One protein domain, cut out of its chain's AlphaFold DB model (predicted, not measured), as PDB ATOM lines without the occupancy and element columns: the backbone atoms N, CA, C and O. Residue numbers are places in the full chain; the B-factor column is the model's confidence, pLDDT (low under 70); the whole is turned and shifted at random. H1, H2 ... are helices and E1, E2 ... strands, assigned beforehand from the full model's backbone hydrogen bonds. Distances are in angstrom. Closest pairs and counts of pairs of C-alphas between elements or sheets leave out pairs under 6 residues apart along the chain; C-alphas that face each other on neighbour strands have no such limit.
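This is residues 23 to 77 of the 86 residues of an uncharacterized protein of Cardiobacteriales bacterium ML27 (UniProt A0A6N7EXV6). A short hairpin of two strands, E1 and E2, packs on two helices, H1 and H2, which stand at a steep tilt to each other; E2 packs on both helices, while E1 is on the side of E2 away from H1. Residues 38 to 49 form a long loop between the helices. The printed part has 55 residues, with two named helices and two named strands in the order H1, H2, E1, E2; the sheet, E1 - E2, is antiparallel and the class is mostly helix. The whole is compact and rounded, with a radius of gyration of the C-alphas of 9.7 A and spans of 29 by 22 by 18 A.

E1, residues 66 to 68, and E2, residues 74 to 76, are an antiparallel hairpin, their directions at 157 degrees. N 67 and O 75 are within hydrogen-bond range at 2.8 A, as are N 75 and O 67 at 3.0 A. The closest C-alphas of E2 and H1, residues 23 to 37, are those of Arg 75 and Ser 31, 5.4 A apart. For E2 and H2, residues 50 to 61, they are those of Cys 76 and Leu 58, 6.6 A apart. For H2 and E1, they are those of Lys 59 and Leu 66, 5.8 A apart. H1, with its residues 31 to 35 alone, touches H2, the closest C-alphas being those of Leu 35 and Ala 54 at 6.3 A. Their lines stand at a steep tilt of 63 degrees, opposite ways. H1 and E1 are apart. In H1 and H2 every O i to N i+4 pair is within hydrogen-bond range.

H1 begins at C-alpha 23 (213.557, 170.781, 252.256) and is 20.8 A long from first to last C-alpha. H2 is 16.3 A, E1 6.4 A and E2 7.3 A long. E2 ends at C-alpha 76 (211.130, 171.472, 241.911).

The two C-alphas farthest apart, those of Pro 23 and Gly 48, are 29.4 A apart. The printed part has no cut. The link from H1 to H2 is long; those from H2 to E1 and from E1 to E2 are tight. The mean pLDDT of the printed part is 87.7, and residues 71 to 72 are under 70.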
ATOM      1  N   PRO A  23     213.163 170.927 253.658       84.56
ATOM      2  CA  PRO A  23     213.557 170.781 252.256       84.56
ATOM      3  C   PRO A  23     212.371 170.737 251.285       84.56
ATOM      4  O   PRO A  23     212.527 171.065 250.109       84.56
ATOM      5  N   TYR A  24     211.186 170.310 251.732       84.44
ATOM      6  CA  TYR A  24     209.980 170.343 250.905       84.44
ATOM      7  C   TYR A  24     209.495 171.782 250.695       84.44
ATOM      8  O   TYR A  24     209.209 172.178 249.564       84.44
ATOM      9  N   TYR A  25     209.441 172.577 251.765       85.44
ATOM     10  CA  TYR A  25     209.053 173.986 251.677       85.44
ATOM     11  C   TYR A  25     210.062 174.819 250.889       85.44
ATOM     12  O   TYR A  25     209.650 175.659 250.092       85.44
ATOM     13  N   ASP A  26     211.357 174.544 251.049       88.94
ATOM     14  CA  ASP A  26     212.416 175.223 250.303       88.94
ATOM     15  C   ASP A  26     212.263 174.972 248.791       88.94
ATOM     16  O   ASP A  26     212.287 175.916 248.003       88.94
ATOM     17  N   ALA A  27     211.992 173.726 248.378       88.44
ATOM     18  CA  ALA A  27     211.745 173.387 246.974       88.44
ATOM     19  C   ALA A  27     210.462 174.037 246.421       88.44
ATOM     20  O   ALA A  27     210.423 174.468 245.265       88.44
ATOM     21  N   LEU A  28     209.402 174.136 247.231       88.50
ATOM     22  CA  LEU A  28     208.174 174.832 246.840       88.50
ATOM     23  C   LEU A  28     208.437 176.329 246.627       88.50
ATOM     24  O   LEU A  28     208.048 176.883 245.601       88.50
ATOM     25  N   GLN A  29     209.156 176.962 247.551       91.12
ATOM     26  CA  GLN A  29     209.515 178.374 247.457       91.12
ATOM     27  C   GLN A  29     210.453 178.655 246.274       91.12
ATOM     28  O   GLN A  29     210.288 179.664 245.591       91.12
ATOM     29  N   GLU A  30     211.412 177.766 246.002       91.94
ATOM     30  CA  GLU A  30     212.271 177.827 244.813       91.94
ATOM     31  C   GLU A  30     211.431 177.775 243.533       91.94
ATOM     32  O   GLU A  30     211.607 178.610 242.645       91.94
ATOM     33  N   SER A  31     210.466 176.854 243.474       92.12
ATOM     34  CA  SER A  31     209.552 176.718 242.337       92.12
ATOM     35  C   SER A  31     208.778 178.003 242.082       92.12
ATOM     36  O   SER A  31     208.737 178.495 240.956       92.12
ATOM     37  N   ASP A  32     208.177 178.561 243.132       93.38
ATOM     38  CA  ASP A  32     207.379 179.775 243.024       93.38
ATOM     39  C   ASP A  32     208.246 180.962 242.596       93.38
ATOM     40  O   ASP A  32     207.837 181.734 241.729       93.38
ATOM     41  N   ARG A  33     209.475 181.069 243.118       94.19
ATOM     42  CA  ARG A  33     210.430 182.105 242.703       94.19
ATOM     43  C   ARG A  33     210.763 181.996 241.219       94.19
ATOM     44  O   ARG A  33     210.651 182.988 240.510       94.19
ATOM     45  N   ILE A  34     211.118 180.803 240.738       94.19
ATOM     46  CA  ILE A  34     211.450 180.564 239.323       94.19
ATOM     47  C   ILE A  34     210.280 180.955 238.414       94.19
ATOM     48  O   ILE A  34     210.480 181.593 237.382       94.19
ATOM     49  N   LEU A  35     209.054 180.583 238.788       93.12
ATOM     50  CA  LEU A  35     207.867 180.898 237.995       93.12
ATOM     51  C   LEU A  35     207.575 182.401 237.976       93.12
ATOM     52  O   LEU A  35     207.287 182.944 236.910       93.12
ATOM     53  N   ILE A  36     207.700 183.079 239.119       93.88
ATOM     54  CA  ILE A  36     207.537 184.536 239.213       93.88
ATOM     55  C   ILE A  36     208.610 185.255 238.387       93.88
ATOM     56  O   ILE A  36     208.270 186.149 237.611       93.88
ATOM     57  N   ASP A  37     209.872 184.835 238.493       94.06
ATOM     58  CA  ASP A  37     210.998 185.397 237.734       94.06
ATOM     59  C   ASP A  37     210.805 185.203 236.216       94.06
ATOM     60  O   ASP A  37     211.174 186.066 235.418       94.06
ATOM     61  N   ALA A  38     210.155 184.109 235.807       91.88
ATOM     62  CA  ALA A  38     209.769 183.836 234.421       91.88
ATOM     63  C   ALA A  38     208.478 184.558 233.969       91.88
ATOM     64  O   ALA A  38     208.042 184.384 232.827       91.88
ATOM     65  N   GLY A  39     207.840 185.350 234.838       92.44
ATOM     66  CA  GLY A  39     206.591 186.063 234.544       92.44
ATOM     67  C   GLY A  39     205.356 185.158 234.452       92.44
ATOM     68  O   GLY A  39     204.372 185.521 233.804       92.44
ATOM     69  N   ILE A  40     205.400 183.973 235.063       92.00
ATOM     70  CA  ILE A  40     204.326 182.977 235.045       92.00
ATOM     71  C   ILE A  40     203.490 183.111 236.324       92.00
ATOM     72  O   ILE A  40     203.998 182.869 237.420       92.00
ATOM     73  N   PRO A  41     202.191 183.442 236.218       90.69
ATOM     74  CA  PRO A  41     201.310 183.490 237.378       90.69
ATOM     75  C   PRO A  41     201.142 182.099 238.003       90.69
ATOM     76  O   PRO A  41     200.834 181.132 237.299       90.69
ATOM     77  N   LEU A  42     201.317 181.990 239.323       89.00
ATOM     78  CA  LEU A  42     201.257 180.708 240.040       89.00
ATOM     79  C   LEU A  42     199.883 180.030 239.932       89.00
ATOM     80  O   LEU A  42     199.807 178.804 239.876       89.00
ATOM     81  N   ASP A  43     198.807 180.813 239.836       89.62
ATOM     82  CA  ASP A  43     197.431 180.351 239.620       89.62
ATOM     83  C   ASP A  43     197.200 179.798 238.204       89.62
ATOM     84  O   ASP A  43     196.284 179.005 237.983       89.62
ATOM     85  N   LYS A  44     198.045 180.183 237.241       87.44
ATOM     86  CA  LYS A  44     197.949 179.768 235.833       87.44
ATOM     87  C   LYS A  44     199.010 178.767 235.420       87.44
ATOM     88  O   LYS A  44     198.948 178.289 234.291       87.44
ATOM     89  N   LYS A  45     199.947 178.406 236.303       85.00
ATOM     90  CA  LYS A  45     201.053 177.498 235.970       85.00
ATOM     91  C   LYS A  45     200.550 176.194 235.330       85.00
ATOM     92  O   LYS A  45     201.096 175.758 234.329       85.00
ATOM     93  N   GLY A  46     199.446 175.628 235.820       85.62
ATOM     94  CA  GLY A  46     198.841 174.403 235.278       85.62
ATOM     95  C   GLY A  46     198.007 174.551 233.998       85.62
ATOM     96  O   GLY A  46     197.508 173.548 233.496       85.62
ATOM     97  N   ALA A  47     197.803 175.762 233.470       85.88
ATOM     98  CA  ALA A  47     196.767 176.034 232.474       85.88
ATOM     99  C   ALA A  47     197.312 176.572 231.142       85.88
ATOM    100  O   ALA A  47     198.175 177.451 231.103       85.88
ATOM    101  N   GLY A  48     196.731 176.090 230.037       86.19
ATOM    102  CA  GLY A  48     196.962 176.610 228.684       86.19
ATOM    103  C   GLY A  48     198.444 176.719 228.312       86.19
ATOM    104  O   GLY A  48     199.241 175.829 228.605       86.19
ATOM    105  N   ASP A  49     198.810 177.847 227.704       88.38
ATOM    106  CA  ASP A  49     200.170 178.114 227.214       88.38
ATOM    107  C   ASP A  49     201.201 178.352 228.328       88.38
ATOM    108  O   ASP A  49     202.406 178.353 228.067       88.38
ATOM    109  N   TYR A  50     200.758 178.564 229.571       89.69
ATOM    110  CA  TYR A  50     201.666 178.731 230.706       89.69
ATOM    111  C   TYR A  50     202.267 177.403 231.145       89.69
ATOM    112  O   TYR A  50     203.412 177.386 231.581       89.69
ATOM    113  N   ARG A  51     201.554 176.288 230.968       88.00
ATOM    114  CA  ARG A  51     202.019 174.958 231.378       88.00
ATOM    115  C   ARG A  51     203.365 174.554 230.767       88.00
ATOM    116  O   ARG A  51     204.279 174.257 231.536       88.00
ATOM    117  N   PRO A  52     203.549 174.544 229.433       91.25
ATOM    118  CA  PRO A  52     204.842 174.185 228.854       91.25
ATOM    119  C   PRO A  52     205.953 175.154 229.281       91.25
ATOM    120  O   PRO A  52     207.043 174.701 229.614       91.25
ATOM    121  N   LYS A  53     205.658 176.459 229.370       91.38
ATOM    122  CA  LYS A  53     206.621 177.483 229.810       91.38
ATOM    123  C   LYS A  53     207.059 177.284 231.257       91.38
ATOM    124  O   LYS A  53     208.228 177.435 231.580       91.38
ATOM    125  N   ALA A  54     206.121 176.926 232.123       91.75
ATOM    126  CA  ALA A  54     206.368 176.700 233.536       91.75
ATOM    127  C   ALA A  54     207.220 175.446 233.753       91.75
ATOM    128  O   ALA A  54     208.179 175.474 234.519       91.75
ATOM    129  N   ILE A  55     206.921 174.372 233.016       91.44
ATOM    130  CA  ILE A  55     207.726 173.146 233.002       91.44
ATOM    131  C   ILE A  55     209.143 173.433 232.499       91.44
ATOM    132  O   ILE A  55     210.104 172.953 233.092       91.44
ATOM    133  N   GLU A  56     209.286 174.202 231.420       92.69
ATOM    134  CA  GLU A  56     210.587 174.568 230.855       92.69
ATOM    135  C   GLU A  56     211.409 175.419 231.831       92.69
ATOM    136  O   GLU A  56     212.555 175.076 232.125       92.69
ATOM    137  N   ALA A  57     210.805 176.463 232.406       92.19
ATOM    138  CA  ALA A  57     211.448 177.332 233.386       92.19
ATOM    139  C   ALA A  57     211.930 176.545 234.612       92.19
ATOM    140  O   ALA A  57     213.072 176.706 235.046       92.19
ATOM    141  N   LEU A  58     211.093 175.650 235.140       92.38
ATOM    142  CA  LEU A  58     211.455 174.814 236.281       92.38
ATOM    143  C   LEU A  58     212.522 173.778 235.915       92.38
ATOM    144  O   LEU A  58     213.496 173.643 236.642       92.38
ATOM    145  N   LYS A  59     212.431 173.095 234.769       91.56
ATOM    146  CA  LYS A  59     213.477 172.147 234.335       91.56
ATOM    147  C   LYS A  59     214.843 172.805 234.163       91.56
ATOM    148  O   LYS A  59     215.851 172.151 234.410       91.56
ATOM    149  N   ALA A  60     214.876 174.063 233.735       91.31
ATOM    150  CA  ALA A  60     216.117 174.801 233.538       91.31
ATOM    151  C   ALA A  60     216.766 175.267 234.853       91.31
ATOM    152  O   ALA A  60     217.980 175.454 234.883       91.31
ATOM    153  N   ASN A  61     215.981 175.464 235.918       91.94
ATOM    154  CA  ASN A  61     216.451 176.124 237.142       91.94
ATOM    155  C   ASN A  61     216.384 175.255 238.409       91.94
ATOM    156  O   ASN A  61     217.117 175.536 239.351       91.94
ATOM    157  N   CYS A  62     215.547 174.214 238.454       89.75
ATOM    158  CA  CYS A  62     215.418 173.359 239.631       89.75
ATOM    159  C   CYS A  62     216.671 172.501 239.832       89.75
ATOM    160  O   CYS A  62     217.002 171.648 239.005       89.75
ATOM    161  N   THR A  63     217.302 172.650 240.993       83.25
ATOM    162  CA  THR A  63     218.573 171.983 241.320       83.25
ATOM    163  C   THR A  63     218.474 170.450 241.333       83.25
ATOM    164  O   THR A  63     219.389 169.756 240.892       83.25
ATOM    165  N   HIS A  64     217.353 169.903 241.812       82.62
ATOM    166  CA  HIS A  64     217.128 168.455 241.942       82.62
ATOM    167  C   HIS A  64     216.205 167.876 240.859       82.62
ATOM    168  O   HIS A  64     215.777 166.726 240.950       82.62
ATOM    169  N   GLY A  65     215.908 168.661 239.821       85.94
ATOM    170  CA  GLY A  65     214.977 168.295 238.759       85.94
ATOM    171  C   GLY A  65     213.532 168.707 239.047       85.94
ATOM    172  O   GLY A  65     213.240 169.442 239.990       85.94
ATOM    173  N   LEU A  66     212.622 168.249 238.189       87.25
ATOM    174  CA  LEU A  66     211.202 168.585 238.234       87.25
ATOM    175  C   LEU A  66     210.392 167.405 238.777       87.25
ATOM    176  O   LEU A  66     210.535 166.281 238.302       87.25
ATOM    177  N   PHE A  67     209.493 167.690 239.710       86.19
ATOM    178  CA  PHE A  67     208.432 166.796 240.140       86.19
ATOM    179  C   PHE A  67     207.114 167.197 239.464       86.19
ATOM    180  O   PHE A  67     206.688 168.350 239.553       86.19
ATOM    181  N   GLU A  68     206.470 166.241 238.796       83.56
ATOM    182  CA  GLU A  68     205.185 166.409 238.111       83.56
ATOM    183  C   GLU A  68     204.192 165.402 238.698       83.56
ATOM    184  O   GLU A  68     204.301 164.202 238.459       83.56
ATOM    185  N   ASN A  69     203.246 165.896 239.496       73.75
ATOM    186  CA  ASN A  69     202.218 165.076 240.140       73.75
ATOM    187  C   ASN A  69     201.024 164.880 239.197       73.75
ATOM    188  O   ASN A  69     200.510 163.783 239.002       73.75
ATOM    189  N   ASN A  70     200.573 165.972 238.577       71.62
ATOM    190  CA  ASN A  70     199.470 165.963 237.624       71.62
ATOM    191  C   ASN A  70     199.512 167.208 236.721       71.62
ATOM    192  O   ASN A  70     200.455 167.996 236.740       71.62
ATOM    193  N   GLN A  71     198.467 167.403 235.912       66.75
ATOM    194  CA  GLN A  71     198.392 168.516 234.960       66.75
ATOM    195  C   GLN A  71     198.415 169.906 235.626       66.75
ATOM    196  O   GLN A  71     198.783 170.868 234.953       66.75
ATOM    197  N   TYR A  72     198.092 169.993 236.921       67.38
ATOM    198  CA  TYR A  72     197.956 171.229 237.694       67.38
ATOM    199  C   TYR A  72     199.016 171.406 238.793       67.38
ATOM    200  O   TYR A  72     199.164 172.510 239.313       67.38
ATOM    201  N   ASP A  73     199.756 170.352 239.141       77.38
ATOM    202  CA  ASP A  73     200.746 170.360 240.217       77.38
ATOM    203  C   ASP A  73     202.108 169.872 239.716       77.38
ATOM    204  O   ASP A  73     202.338 168.681 239.491       77.38
ATOM    205  N   PHE A  74     203.010 170.835 239.551       85.00
ATOM    206  CA  PHE A  74     204.421 170.614 239.289       85.00
ATOM    207  C   PHE A  74     205.260 171.633 240.073       85.00
ATOM    208  O   PHE A  74     204.823 172.763 240.348       85.00
ATOM    209  N   ARG A  75     206.456 171.203 240.472       86.75
ATOM    210  CA  ARG A  75     207.391 171.924 241.349       86.75
ATOM    211  C   ARG A  75     208.797 171.345 241.208       86.75
ATOM    212  O   ARG A  75     208.965 170.258 240.663       86.75
ATOM    213  N   CYS A  76     209.805 172.036 241.715       89.25
ATOM    214  CA  CYS A  76     211.130 171.472 241.911       89.25
ATOM    215  C   CYS A  76     211.053 170.243 242.819       89.25
ATOM    216  O   CYS A  76     210.307 170.214 243.804       89.25
ATOM    217  N   ALA A  77     211.814 169.211 242.466       86.75
ATOM    218  CA  ALA A  77     211.973 168.045 243.313       86.75
ATOM    219  C   ALA A  77     212.665 168.453 244.621       86.75
ATOM    220  O   ALA A  77     213.588 169.265 244.632       86.75
TER     221      ALA A  77